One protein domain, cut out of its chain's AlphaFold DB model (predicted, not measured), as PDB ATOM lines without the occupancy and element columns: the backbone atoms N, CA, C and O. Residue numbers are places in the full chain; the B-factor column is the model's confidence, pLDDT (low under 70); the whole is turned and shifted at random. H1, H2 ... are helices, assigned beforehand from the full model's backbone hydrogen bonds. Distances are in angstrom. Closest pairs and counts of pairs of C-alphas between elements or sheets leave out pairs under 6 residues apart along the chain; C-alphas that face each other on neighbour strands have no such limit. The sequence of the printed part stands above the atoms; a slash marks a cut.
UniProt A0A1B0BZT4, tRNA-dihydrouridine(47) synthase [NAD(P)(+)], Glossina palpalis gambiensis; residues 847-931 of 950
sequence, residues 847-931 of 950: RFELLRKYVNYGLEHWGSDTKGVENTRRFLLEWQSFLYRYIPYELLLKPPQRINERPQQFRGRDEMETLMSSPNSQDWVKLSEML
ATOM      1  N   ARG A 847     -41.178  42.011 -15.653       95.62
ATOM      2  CA  ARG A 847     -40.875  41.993 -17.092       95.62
ATOM      3  C   ARG A 847     -39.865  40.908 -17.473       95.62
ATOM      4  O   ARG A 847     -39.949  40.410 -18.591       95.62
ATOM      5  N   PHE A 848     -38.961  40.495 -16.585       96.62
ATOM      6  CA  PHE A 848     -38.046  39.377 -16.833       96.62
ATOM      7  C   PHE A 848     -38.784  38.038 -16.753       96.62
ATOM      8  O   PHE A 848     -38.619  37.187 -17.628       96.62
ATOM      9  N   GLU A 849     -39.679  37.879 -15.780       96.75
ATOM     10  CA  GLU A 849     -40.523  36.687 -15.681       96.75
ATOM     11  C   GLU A 849     -41.535  36.602 -16.837       96.75
ATOM     12  O   GLU A 849     -41.830  35.516 -17.330       96.75
ATOM     13  N   LEU A 850     -41.971  37.738 -17.391       96.88
ATOM     14  CA  LEU A 850     -42.713  37.771 -18.652       96.88
ATOM     15  C   LEU A 850     -41.900  37.208 -19.840       96.88
ATOM     16  O   LEU A 850     -42.455  36.495 -20.683       96.88
ATOM     17  N   LEU A 851     -40.589  37.478 -19.908       97.38
ATOM     18  CA  LEU A 851     -39.707  36.840 -20.896       97.38
ATOM     19  C   LEU A 851     -39.556  35.336 -20.616       97.38
ATOM     20  O   LEU A 851     -39.566  34.550 -21.566       97.38
ATOM     21  N   ARG A 852     -39.483  34.916 -19.343       96.50
ATOM     22  CA  ARG A 852     -39.449  33.491 -18.962       96.50
ATOM     23  C   ARG A 852     -40.731  32.759 -19.364       96.50
ATOM     24  O   ARG A 852     -40.636  31.704 -19.988       96.50
ATOM     25  N   LYS A 853     -41.918  33.328 -19.120       96.69
ATOM     26  CA  LYS A 853     -43.202  32.783 -19.607       96.69
ATOM     27  C   LYS A 853     -43.197  32.586 -21.123       96.69
ATOM     28  O   LYS A 853     -43.527  31.501 -21.603       96.69
ATOM     29  N   TYR A 854     -42.759  33.598 -21.878       97.75
ATOM     30  CA  TYR A 854     -42.638  33.496 -23.335       97.75
ATOM     31  C   TYR A 854     -41.676  32.374 -23.758       97.75
ATOM     32  O   TYR A 854     -41.985  31.608 -24.672       97.75
ATOM     33  N   VAL A 855     -40.528  32.255 -23.082       97.50
ATOM     34  CA  VAL A 855     -39.557  31.175 -23.304       97.50
ATOM     35  C   VAL A 855     -40.186  29.808 -23.038       97.50
ATOM     36  O   VAL A 855     -40.126  28.948 -23.914       97.50
ATOM     37  N   ASN A 856     -40.863  29.617 -21.905       95.88
ATOM     38  CA  ASN A 856     -41.518  28.356 -21.554       95.88
ATOM     39  C   ASN A 856     -42.558  27.946 -22.614       95.88
ATOM     40  O   ASN A 856     -42.537  26.813 -23.099       95.88
ATOM     41  N   TYR A 857     -43.399  28.883 -23.064       95.94
ATOM     42  CA  TYR A 857     -44.366  28.640 -24.143       95.94
ATOM     43  C   TYR A 857     -43.695  28.373 -25.501       95.94
ATOM     44  O   TYR A 857     -44.219  27.603 -26.308       95.94
ATOM     45  N   GLY A 858     -42.531  28.972 -25.767       95.12
ATOM     46  CA  GLY A 858     -41.713  28.680 -26.945       95.12
ATOM     47  C   GLY A 858     -41.127  27.268 -26.930       95.12
ATOM     48  O   GLY A 858     -41.249  26.550 -27.926       95.12
ATOM     49  N   LEU A 859     -40.582  26.835 -25.790       94.56
ATOM     50  CA  LEU A 859     -40.057  25.482 -25.589       94.56
ATOM     51  C   LEU A 859     -41.167  24.424 -25.700       94.56
ATOM     52  O   LEU A 859     -40.955  23.367 -26.290       94.56
ATOM     53  N   GLU A 860     -42.377  24.724 -25.228       91.81
ATOM     54  CA  GLU A 860     -43.549  23.864 -25.422       91.81
ATOM     55  C   GLU A 860     -43.976  23.770 -26.905       91.81
ATOM     56  O   GLU A 860     -44.329  22.698 -27.401       91.81
ATOM     57  N   HIS A 861     -43.926  24.886 -27.641       91.81
ATOM     58  CA  HIS A 861     -44.455  24.991 -29.006       91.81
ATOM     59  C   HIS A 861     -43.481  24.524 -30.111       91.81
ATOM     60  O   HIS A 861     -43.921  23.928 -31.108       91.81
ATOM     61  N   TRP A 862     -42.181  24.812 -29.960       91.38
ATOM     62  CA  TRP A 862     -41.103  24.447 -30.894       91.38
ATOM     63  C   TRP A 862     -40.286  23.233 -30.416       91.38
ATOM     64  O   TRP A 862     -39.833  22.437 -31.245       91.38
ATOM     65  N   GLY A 863     -40.143  23.048 -29.104       91.00
ATOM     66  CA  GLY A 863     -39.410  21.951 -28.474       91.00
ATOM     67  C   GLY A 863     -38.379  22.420 -27.450       91.00
ATOM     68  O   GLY A 863     -37.886  23.543 -27.502       91.00
ATOM     69  N   SER A 864     -38.027  21.512 -26.546       92.94
ATOM     70  CA  SER A 864     -36.962  21.664 -25.554       92.94
ATOM     71  C   SER A 864     -35.628  21.027 -25.985       92.94
ATOM     72  O   SER A 864     -34.702  20.952 -25.186       92.94
ATOM     73  N   ASP A 865     -35.513  20.565 -27.233       90.25
ATOM     74  CA  ASP A 865     -34.248  20.187 -27.884       90.25
ATOM     75  C   ASP A 865     -33.424  21.433 -28.266       90.25
ATOM     76  O   ASP A 865     -33.987  22.520 -28.360       90.25
ATOM     77  N   THR A 866     -32.114  21.311 -28.535       88.12
ATOM     78  CA  THR A 866     -31.245  22.464 -28.901       88.12
ATOM     79  C   THR A 866     -31.841  23.308 -30.034       88.12
ATOM     80  O   THR A 866     -31.961  24.527 -29.929       88.12
ATOM     81  N   LYS A 867     -32.345  22.655 -31.081       87.12
ATOM     82  CA  LYS A 867     -33.102  23.290 -32.159       87.12
ATOM     83  C   LYS A 867     -34.349  24.048 -31.683       87.12
ATOM     84  O   LYS A 867     -34.663  25.104 -32.231       87.12
ATOM     85  N   GLY A 868     -35.109  23.509 -30.736       91.00
ATOM     86  CA  GLY A 868     -36.299  24.150 -30.176       91.00
ATOM     87  C   GLY A 868     -35.953  25.344 -29.277       91.00
ATOM     88  O   GLY A 868     -36.555  26.412 -29.428       91.00
ATOM     89  N   VAL A 869     -34.897  25.213 -28.468       92.56
ATOM     90  CA  VAL A 869     -34.245  26.297 -27.713       92.56
ATOM     91  C   VAL A 869     -33.836  27.439 -28.647       92.56
ATOM     92  O   VAL A 869     -34.278  28.568 -28.452       92.56
ATOM     93  N   GLU A 870     -33.096  27.171 -29.724       90.88
ATOM     94  CA  GLU A 870     -32.613  28.230 -30.624       90.88
ATOM     95  C   GLU A 870     -33.708  28.837 -31.521       90.88
ATOM     96  O   GLU A 870     -33.636  30.014 -31.886       90.88
ATOM     97  N   ASN A 871     -34.783  28.099 -31.828       91.75
ATOM     98  CA  ASN A 871     -35.986  28.717 -32.403       91.75
ATOM     99  C   ASN A 871     -36.661  29.653 -31.385       91.75
ATOM    100  O   ASN A 871     -37.003  30.781 -31.746       91.75
ATOM    101  N   THR A 872     -36.786  29.229 -30.124       95.50
ATOM    102  CA  THR A 872     -37.338  30.049 -29.034       95.50
ATOM    103  C   THR A 872     -36.521  31.323 -28.832       95.50
ATOM    104  O   THR A 872     -37.083  32.417 -28.901       95.50
ATOM    105  N   ARG A 873     -35.190  31.204 -28.705       95.19
ATOM    106  CA  ARG A 873     -34.248  32.331 -28.600       95.19
ATOM    107  C   ARG A 873     -34.430  33.310 -29.752       95.19
ATOM    108  O   ARG A 873     -34.580  34.511 -29.542       95.19
ATOM    109  N   ARG A 874     -34.479  32.803 -30.986       92.56
ATOM    110  CA  ARG A 874     -34.652  33.628 -32.183       92.56
ATOM    111  C   ARG A 874     -35.961  34.419 -32.174       92.56
ATOM    112  O   ARG A 874     -35.938  35.596 -32.525       92.56
ATOM    113  N   PHE A 875     -37.092  33.803 -31.832       94.19
ATOM    114  CA  PHE A 875     -38.379  34.507 -31.833       94.19
ATOM    115  C   PHE A 875     -38.538  35.449 -30.631       94.19
ATOM    116  O   PHE A 875     -39.072  36.545 -30.809       94.19
ATOM    117  N   LEU A 876     -37.962  35.102 -29.473       96.44
ATOM    118  CA  LEU A 876     -37.783  36.006 -28.332       96.44
ATOM    119  C   LEU A 876     -37.008  37.266 -28.752       96.44
ATOM    120  O   LEU A 876     -37.463  38.373 -28.490       96.44
ATOM    121  N   LEU A 877     -35.878  37.123 -29.450       94.88
ATOM    122  CA  LEU A 877     -35.057  38.246 -29.930       94.88
ATOM    123  C   LEU A 877     -35.777  39.114 -30.984       94.88
ATOM    124  O   LEU A 877     -35.680  40.343 -30.957       94.88
ATOM    125  N   GLU A 878     -36.542  38.505 -31.898       93.88
ATOM    126  CA  GLU A 878     -37.373  39.251 -32.860       93.88
ATOM    127  C   GLU A 878     -38.526  40.008 -32.154       93.88
ATOM    128  O   GLU A 878     -38.894  41.090 -32.616       93.88
ATOM    129  N   TRP A 879     -39.052  39.527 -31.015       95.19
ATOM    130  CA  TRP A 879     -40.017  40.276 -30.187       95.19
ATOM    131  C   TRP A 879     -39.355  41.343 -29.292       95.19
ATOM    132  O   TRP A 879     -39.843  42.477 -29.258       95.19
ATOM    133  N   GLN A 880     -38.210  41.057 -28.657       94.56
ATOM    134  CA  GLN A 880     -37.429  42.041 -27.883       94.56
ATOM    135  C   GLN A 880     -37.131  43.304 -28.709       94.56
ATOM    136  O   GLN A 880     -37.222  44.413 -28.185       94.56
ATOM    137  N   SER A 881     -36.932  43.156 -30.027       92.31
ATOM    138  CA  SER A 881     -36.779  44.271 -30.976       92.31
ATOM    139  C   SER A 881     -37.969  45.248 -31.066       92.31
ATOM    140  O   SER A 881     -37.852  46.290 -31.707       92.31
ATOM    141  N   PHE A 882     -39.097  44.955 -30.411       93.25
ATOM    142  CA  PHE A 882     -40.186  45.898 -30.139       93.25
ATOM    143  C   PHE A 882     -40.310  46.222 -28.646       93.25
ATOM    144  O   PHE A 882     -40.470  47.395 -28.310       93.25
ATOM    145  N   LEU A 883     -40.217  45.218 -27.767       93.50
ATOM    146  CA  LEU A 883     -40.408  45.362 -26.318       93.50
ATOM    147  C   LEU A 883     -39.435  46.366 -25.673       93.50
ATOM    148  O   LEU A 883     -39.848  47.104 -24.782       93.50
ATOM    149  N   TYR A 884     -38.196  46.474 -26.172       93.19
ATOM    150  CA  TYR A 884     -37.196  47.432 -25.667       93.19
ATOM    151  C   TYR A 884     -37.659  48.902 -25.727       93.19
ATOM    152  O   TYR A 884     -37.099  49.772 -25.067       93.19
ATOM    153  N   ARG A 885     -38.688  49.201 -26.536       92.00
ATOM    154  CA  ARG A 885     -39.260  50.545 -26.672       92.00
ATOM    155  C   ARG A 885     -40.210  50.938 -25.540       92.00
ATOM    156  O   ARG A 885     -40.682  52.076 -25.558       92.00
ATOM    157  N   TYR A 886     -40.538  50.030 -24.623       93.44
ATOM    158  CA  TYR A 886     -41.337  50.354 -23.449       93.44
ATOM    159  C   TYR A 886     -40.552  51.272 -22.505       93.44
ATOM    160  O   TYR A 886     -39.383  51.027 -22.220       93.44
ATOM    161  N   ILE A 887     -41.218  52.316 -22.014       93.12
ATOM    162  CA  ILE A 887     -40.710  53.206 -20.971       93.12
ATOM    163  C   ILE A 887     -41.663  53.063 -19.772       93.12
ATOM    164  O   ILE A 887     -42.878  53.169 -19.983       93.12
ATOM    165  N   PRO A 888     -41.167  52.837 -18.540       92.62
ATOM    166  CA  PRO A 888     -42.002  52.862 -17.342       92.62
ATOM    167  C   PRO A 888     -42.749  54.186 -17.211       92.62
ATOM    168  O   PRO A 888     -42.220  55.247 -17.550       92.62
ATOM    169  N   TYR A 889     -43.977  54.135 -16.703       90.94
ATOM    170  CA  TYR A 889     -44.843  55.312 -16.647       90.94
ATOM    171  C   TYR A 889     -44.248  56.426 -15.769       90.94
ATOM    172  O   TYR A 889     -44.311  57.607 -16.110       90.94
ATOM    173  N   GLU A 890     -43.595  56.037 -14.674       91.12
ATOM    174  CA  GLU A 890     -43.007  56.930 -13.677       91.12
ATOM    175  C   GLU A 890     -41.794  57.703 -14.210       91.12
ATOM    176  O   GLU A 890     -41.471  58.756 -13.665       91.12
ATOM    177  N   LEU A 891     -41.148  57.212 -15.273       93.81
ATOM    178  CA  LEU A 891     -39.978  57.833 -15.901       93.81
ATOM    179  C   LEU A 891     -40.355  58.946 -16.891       93.81
ATOM    180  O   LEU A 891     -39.513  59.773 -17.246       93.81
ATOM    181  N   LEU A 892     -41.609  58.989 -17.347       93.31
ATOM    182  CA  LEU A 892     -42.074  59.968 -18.327       93.31
ATOM    183  C   LEU A 892     -42.240  61.351 -17.681       93.31
ATOM    184  O   LEU A 892     -42.964  61.516 -16.701       93.31
ATOM    185  N   LEU A 893     -41.630  62.375 -18.284       92.38
ATOM    186  CA  LEU A 893     -41.883  63.781 -17.939       92.38
ATOM    187  C   LEU A 893     -43.276  64.229 -18.411       92.38
ATOM    188  O   LEU A 893     -43.881  65.125 -17.826       92.38
ATOM    189  N   LYS A 894     -43.771  63.616 -19.494       89.00
ATOM    190  CA  LYS A 894     -45.104  63.847 -20.065       89.00
ATOM    191  C   LYS A 894     -45.740  62.523 -20.504       89.00
ATOM    192  O   LYS A 894     -45.615  62.161 -21.673       89.00
ATOM    193  N   PRO A 895     -46.378  61.781 -19.585       88.81
ATOM    194  CA  PRO A 895     -47.193  60.630 -19.955       88.81
ATOM    195  C   PRO A 895     -48.460  61.025 -20.747       88.81
ATOM    196  O   PRO A 895     -48.901  62.174 -20.646       88.81
ATOM    197  N   PRO A 896     -49.075  60.080 -21.487       89.62
ATOM    198  CA  PRO A 896     -48.562  58.750 -21.837       89.62
ATOM    199  C   PRO A 896     -47.593  58.781 -23.039       89.62
ATOM    200  O   PRO A 896     -47.663  59.658 -23.900       89.62
ATOM    201  N   GLN A 897     -46.711  57.778 -23.137       90.19
ATOM    202  CA  GLN A 897     -45.804  57.586 -24.282       90.19
ATOM    203  C   GLN A 897     -46.592  57.394 -25.591       90.19
ATOM    204  O   GLN A 897     -47.413  56.479 -25.684       90.19
ATOM    205  N   ARG A 898     -46.272  58.148 -26.654       88.44
ATOM    206  CA  ARG A 898     -46.914  57.956 -27.970       88.44
ATOM    207  C   ARG A 898     -46.138  56.987 -28.863       88.44
ATOM    208  O   ARG A 898     -44.911  56.999 -28.944       88.44
ATOM    209  N   ILE A 899     -46.867  56.193 -29.651       87.38
ATOM    210  CA  ILE A 899     -46.338  55.079 -30.470       87.38
ATOM    211  C   ILE A 899     -45.185  55.424 -31.436       87.38
ATOM    212  O   ILE A 899     -44.398  54.542 -31.807       87.38
ATOM    213  N   ASN A 900     -45.067  56.685 -31.859       84.06
ATOM    214  CA  ASN A 900     -44.042  57.140 -32.802       84.06
ATOM    215  C   ASN A 900     -42.870  57.877 -32.122       84.06
ATOM    216  O   ASN A 900     -41.879  58.135 -32.803       84.06
ATOM    217  N   GLU A 901     -42.919  58.132 -30.811       85.38
ATOM    218  CA  GLU A 901     -41.860  58.827 -30.063       85.38
ATOM    219  C   GLU A 901     -40.649  57.928 -29.743       85.38
ATOM    220  O   GLU A 901     -40.711  56.691 -29.840       85.38
ATOM    221  N   ARG A 902     -39.520  58.549 -29.383       83.88
ATOM    222  CA  ARG A 902     -38.303  57.894 -28.871       83.88
ATOM    223  C   ARG A 902     -37.861  58.556 -27.563       83.88
ATOM    224  O   ARG A 902     -37.856  59.783 -27.524       83.88
ATOM    225  N   PRO A 903     -37.490  57.790 -26.524       87.56
ATOM    226  CA  PRO A 903     -36.968  58.369 -25.293       87.56
ATOM    227  C   PRO A 903     -35.642  59.103 -25.533       87.56
ATOM    228  O   PRO A 903     -34.892  58.772 -26.456       87.56
ATOM    229  N   GLN A 904     -35.344  60.066 -24.661       89.88
ATOM    230  CA  GLN A 904     -33.966  60.498 -24.388       89.88
ATOM    231  C   GLN A 904     -33.143  59.312 -23.843       89.88
ATOM    232  O   GLN A 904     -33.713  58.291 -23.469       89.88
ATOM    233  N   GLN A 905     -31.811  59.409 -23.774       88.44
ATOM    234  CA  GLN A 905     -31.029  58.373 -23.085       88.44
ATOM    235  C   GLN A 905     -31.316  58.419 -21.577       88.44
ATOM    236  O   GLN A 905     -31.241  59.478 -20.957       88.44
ATOM    237  N   PHE A 906     -31.684  57.271 -21.009       92.62
ATOM    238  CA  PHE A 906     -32.134  57.146 -19.626       92.62
ATOM    239  C   PHE A 906     -31.583  55.876 -18.980       92.62
ATOM    240  O   PHE A 906     -31.293  54.898 -19.672       92.62
ATOM    241  N   ARG A 907     -31.454  55.904 -17.654       93.19
ATOM    242  CA  ARG A 907     -31.226  54.724 -16.820       93.19
ATOM    243  C   ARG A 907     -32.577  54.289 -16.265       93.19
ATOM    244  O   ARG A 907     -33.405  55.125 -15.903       93.19
ATOM    245  N   GLY A 908     -32.816  52.987 -16.244       92.81
ATOM    246  CA  GLY A 908     -34.009  52.409 -15.643       92.81
ATOM    247  C   GLY A 908     -34.096  52.654 -14.136       92.81
ATOM    248  O   GLY A 908     -33.161  53.171 -13.524       92.81
ATOM    249  N   ARG A 909     -35.189  52.194 -13.516       93.75
ATOM    250  CA  ARG A 909     -35.283  52.087 -12.046       93.75
ATOM    251  C   ARG A 909     -34.182  51.177 -11.468       93.75
ATOM    252  O   ARG A 909     -33.823  51.327 -10.307       93.75
ATOM    253  N   ASP A 910     -33.630  50.283 -12.291       94.81
ATOM    254  CA  ASP A 910     -32.496  49.405 -11.992       94.81
ATOM    255  C   ASP A 910     -31.703  49.019 -13.270       94.81
ATOM    256  O   ASP A 910     -32.028  49.427 -14.393       94.81
ATOM    257  N   GLU A 911     -30.643  48.222 -13.107       93.31
ATOM    258  CA  GLU A 911     -29.780  47.754 -14.204       93.31
ATOM    259  C   GLU A 911     -30.466  46.774 -15.167       93.31
ATOM    260  O   GLU A 911     -30.201  46.814 -16.367       93.31
ATOM    261  N   MET A 912     -31.378  45.922 -14.687       93.56
ATOM    262  CA  MET A 912     -32.121  44.983 -15.535       93.56
ATOM    263  C   MET A 912     -33.110  45.741 -16.434       93.56
ATOM    264  O   MET A 912     -33.239  45.453 -17.624       93.56
ATOM    265  N   GLU A 913     -33.764  46.772 -15.898       94.19
ATOM    266  CA  GLU A 913     -34.596  47.693 -16.663       94.19
ATOM    267  C   GLU A 913     -33.789  48.477 -17.700       94.19
ATOM    268  O   GLU A 913     -34.223  48.591 -18.850       94.19
ATOM    269  N   THR A 914     -32.602  48.952 -17.313       93.75
ATOM    270  CA  THR A 914     -31.657  49.618 -18.220       93.75
ATOM    271  C   THR A 914     -31.265  48.679 -19.366       93.75
ATOM    272  O   THR A 914     -31.442  49.035 -20.532       93.75
ATOM    273  N   LEU A 915     -30.855  47.443 -19.061       93.56
ATOM    274  CA  LEU A 915     -30.501  46.415 -20.043       93.56
ATOM    275  C   LEU A 915     -31.662  46.089 -21.002       93.56
ATOM    276  O   LEU A 915     -31.460  46.037 -22.215       93.56
ATOM    277  N   MET A 916     -32.890  45.946 -20.486       93.69
ATOM    278  CA  MET A 916     -34.093  45.723 -21.303       93.69
ATOM    279  C   MET A 916     -34.461  46.907 -22.204       93.69
ATOM    280  O   MET A 916     -35.049  46.691 -23.260       93.69
ATOM    281  N   SER A 917     -34.149  48.140 -21.796       92.44
ATOM    282  CA  SER A 917     -34.381  49.350 -22.600       92.44
ATOM    283  C   SER A 917     -33.326  49.573 -23.695       92.44
ATOM    284  O   SER A 917     -33.506  50.428 -24.567       92.44
ATOM    285  N   SER A 918     -32.230  48.804 -23.678       91.44
ATOM    286  CA  SER A 918     -31.115  48.982 -24.607       91.44
ATOM    287  C   SER A 918     -31.554  48.816 -26.072       91.44
ATOM    288  O   SER A 918     -32.207  47.829 -26.419       91.44
ATOM    289  N   PRO A 919     -31.167  49.731 -26.985       89.19
ATOM    290  CA  PRO A 919     -31.393  49.578 -28.421       89.19
ATOM    291  C   PRO A 919     -30.385  48.628 -29.096       89.19
ATOM    292  O   PRO A 919     -30.462  48.421 -30.311       89.19
ATOM    293  N   ASN A 920     -29.408  48.098 -28.354       90.06
ATOM    294  CA  ASN A 920     -28.352  47.230 -28.865       90.06
ATOM    295  C   ASN A 920     -28.783  45.756 -28.815       90.06
ATOM    296  O   ASN A 920     -29.071  45.204 -27.754       90.06
ATOM    297  N   SER A 921     -28.757  45.084 -29.967       90.50
ATOM    298  CA  SER A 921     -29.210  43.696 -30.076       90.50
ATOM    299  C   SER A 921     -28.356  42.687 -29.310       90.50
ATOM    300  O   SER A 921     -28.853  41.597 -29.041       90.50
ATOM    301  N   GLN A 922     -27.121  43.027 -28.923       90.69
ATOM    302  CA  GLN A 922     -26.302  42.156 -28.071       90.69
ATOM    303  C   GLN A 922     -26.779  42.131 -26.612       90.69
ATOM    304  O   GLN A 922     -26.594  41.132 -25.926       90.69
ATOM    305  N   ASP A 923     -27.453  43.179 -26.136       93.69
ATOM    306  CA  ASP A 923     -28.015  43.188 -24.781       93.69
ATOM    307  C   ASP A 923     -29.275  42.311 -24.700       93.69
ATOM    308  O   ASP A 923     -29.473  41.582 -23.728       93.69
ATOM    309  N   TRP A 924     -30.054  42.255 -25.786       94.56
ATOM    310  CA  TRP A 924     -31.151  41.293 -25.946       94.56
ATOM    311  C   TRP A 924     -30.647  39.841 -26.004       94.56
ATOM    312  O   TRP A 924     -31.356  38.925 -25.574       94.56
ATOM    313  N   VAL A 925     -29.431  39.619 -26.531       94.56
ATOM    314  CA  VAL A 925     -28.767  38.305 -26.522       94.56
ATOM    315  C   VAL A 925     -28.408  37.905 -25.094       94.56
ATOM    316  O   VAL A 925     -28.875  36.845 -24.682       94.56
ATOM    317  N   LYS A 926     -27.750  38.769 -24.306       94.88
ATOM    318  CA  LYS A 926     -27.477  38.515 -22.872       94.88
ATOM    319  C   LYS A 926     -28.752  38.143 -22.104       94.88
ATOM    320  O   LYS A 926     -28.792  37.120 -21.425       94.88
ATOM    321  N   LEU A 927     -29.831  38.914 -22.282       95.38
ATOM    322  CA  LEU A 927     -31.148  38.623 -21.689       95.38
ATOM    323  C   LEU A 927     -31.701  37.252 -22.107       95.38
ATOM    324  O   LEU A 927     -32.349  36.577 -21.311       95.38
ATOM    325  N   SER A 928     -31.433  36.814 -23.342       96.06
ATOM    326  CA  SER A 928     -31.792  35.466 -23.796       96.06
ATOM    327  C   SER A 928     -30.911  34.376 -23.178       96.06
ATOM    328  O   SER A 928     -31.396  33.278 -22.927       96.06
ATOM    329  N   GLU A 929     -29.638  34.661 -22.899       94.75
ATOM    330  CA  GLU A 929     -28.702  33.704 -22.298       94.75
ATOM    331  C   GLU A 929     -29.016  33.441 -20.824       94.75
ATOM    332  O   GLU A 929     -28.954  32.298 -20.381       94.75
ATOM    333  N   MET A 930     -29.504  34.453 -20.103       94.75
ATOM    334  CA  MET A 930     -30.043  34.308 -18.742       94.75
ATOM    335  C   MET A 930     -31.320  33.440 -18.663       94.75
ATOM    336  O   MET A 930     -31.770  33.113 -17.566       94.75
ATOM    337  N   LEU A 931     -31.926  33.080 -19.805       94.56
ATOM    338  CA  LEU A 931     -33.158  32.282 -19.896       94.56
ATOM    339  C   LEU A 931     -32.992  30.952 -20.652       94.56
ATOM    340  O   LEU A 931     -33.794  30.042 -20.457       94.56
TER     341      LEU A 931
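This is residues 847 to 931 of the 950 residues of the protein "tRNA-dihydrouridine(47) synthase [NAD(P)(+)]" of Glossina palpalis gambiensis (UniProt A0A1B0BZT4). H2, the longest helix, folds back on H1 as a helical hairpin, and H4 crosses H2 over one side of this hairpin, its last residue coming close to H1. The short helix H3 packs on H4, and the long winding link of residues 884 to 910, between H2 and H3, makes the end of the rod away from the turn of the hairpin. The printed part has 85 residues with four named helices, in the order H1, H2, H3, H4, and no named strand; the class is all helix. The whole is only just compact, close to loose, with a radius of gyration of the C-alphas of 14.2 A, and the C-alphas span 45 by 22 by 19 A.

H2 holds residues 866 to 883 and is 24.8 A from first to last C-alpha; C-alpha 866 is at (-31.245, 22.464, -28.901). H1 holds residues 847 to 862 and is 22.3 A long, beginning with C-alpha 847 at (-40.875, 41.993, -17.092). H4, residues 921 to 931, is 15.8 A long and ends with C-alpha 931 at (-33.158, 32.282, -19.896). H3, residues 911 to 917, is 9.7 A long.

H1 and H2 form a hairpin and touch, opposite ways at a steep tilt of 41 degrees; H2 touches H1 with residues 868 to 876 alone. Their closest C-alphas, those of Trp 862 and Gly 868, are 4.9 A apart. H2 touches H4 with residues 873 to 881 alone, opposite ways at a steep tilt of 51 degrees; the closest C-alphas are those of Arg 873 and Ser 928, 6.2 A apart. H4 is close to H1 but not clearly touching it, about perpendicular at 76 degrees, with the closest C-alphas, those of Arg 852 and Leu 931, 6.5 A apart. H3 and H4 touch, opposite ways at a steep tilt of 55 degrees; the closest C-alphas are those of Leu 915 and Asp 923, 6.2 A apart. H1 and H3 are near each other, with 6 pairs of C-alphas within 10 A. H2 and H3 are only just apart, their closest C-alphas 8.1 A from each other. Every O i to N i+4 pair is within hydrogen-bond range in H1 and H3, against 13 of 14 in H2 and 6 of 7 in H4.

The two C-alphas farthest apart, those of Asp 865 and Lys 894, are 45.7 A apart. The printed part has no cut. The links H1 to H2 and H3 to H4 are tight, with 3 residues each, and the link H2 to H3 is long, with 27. The mean pLDDT of the printed part is 92.7, and no printed residue is under 70.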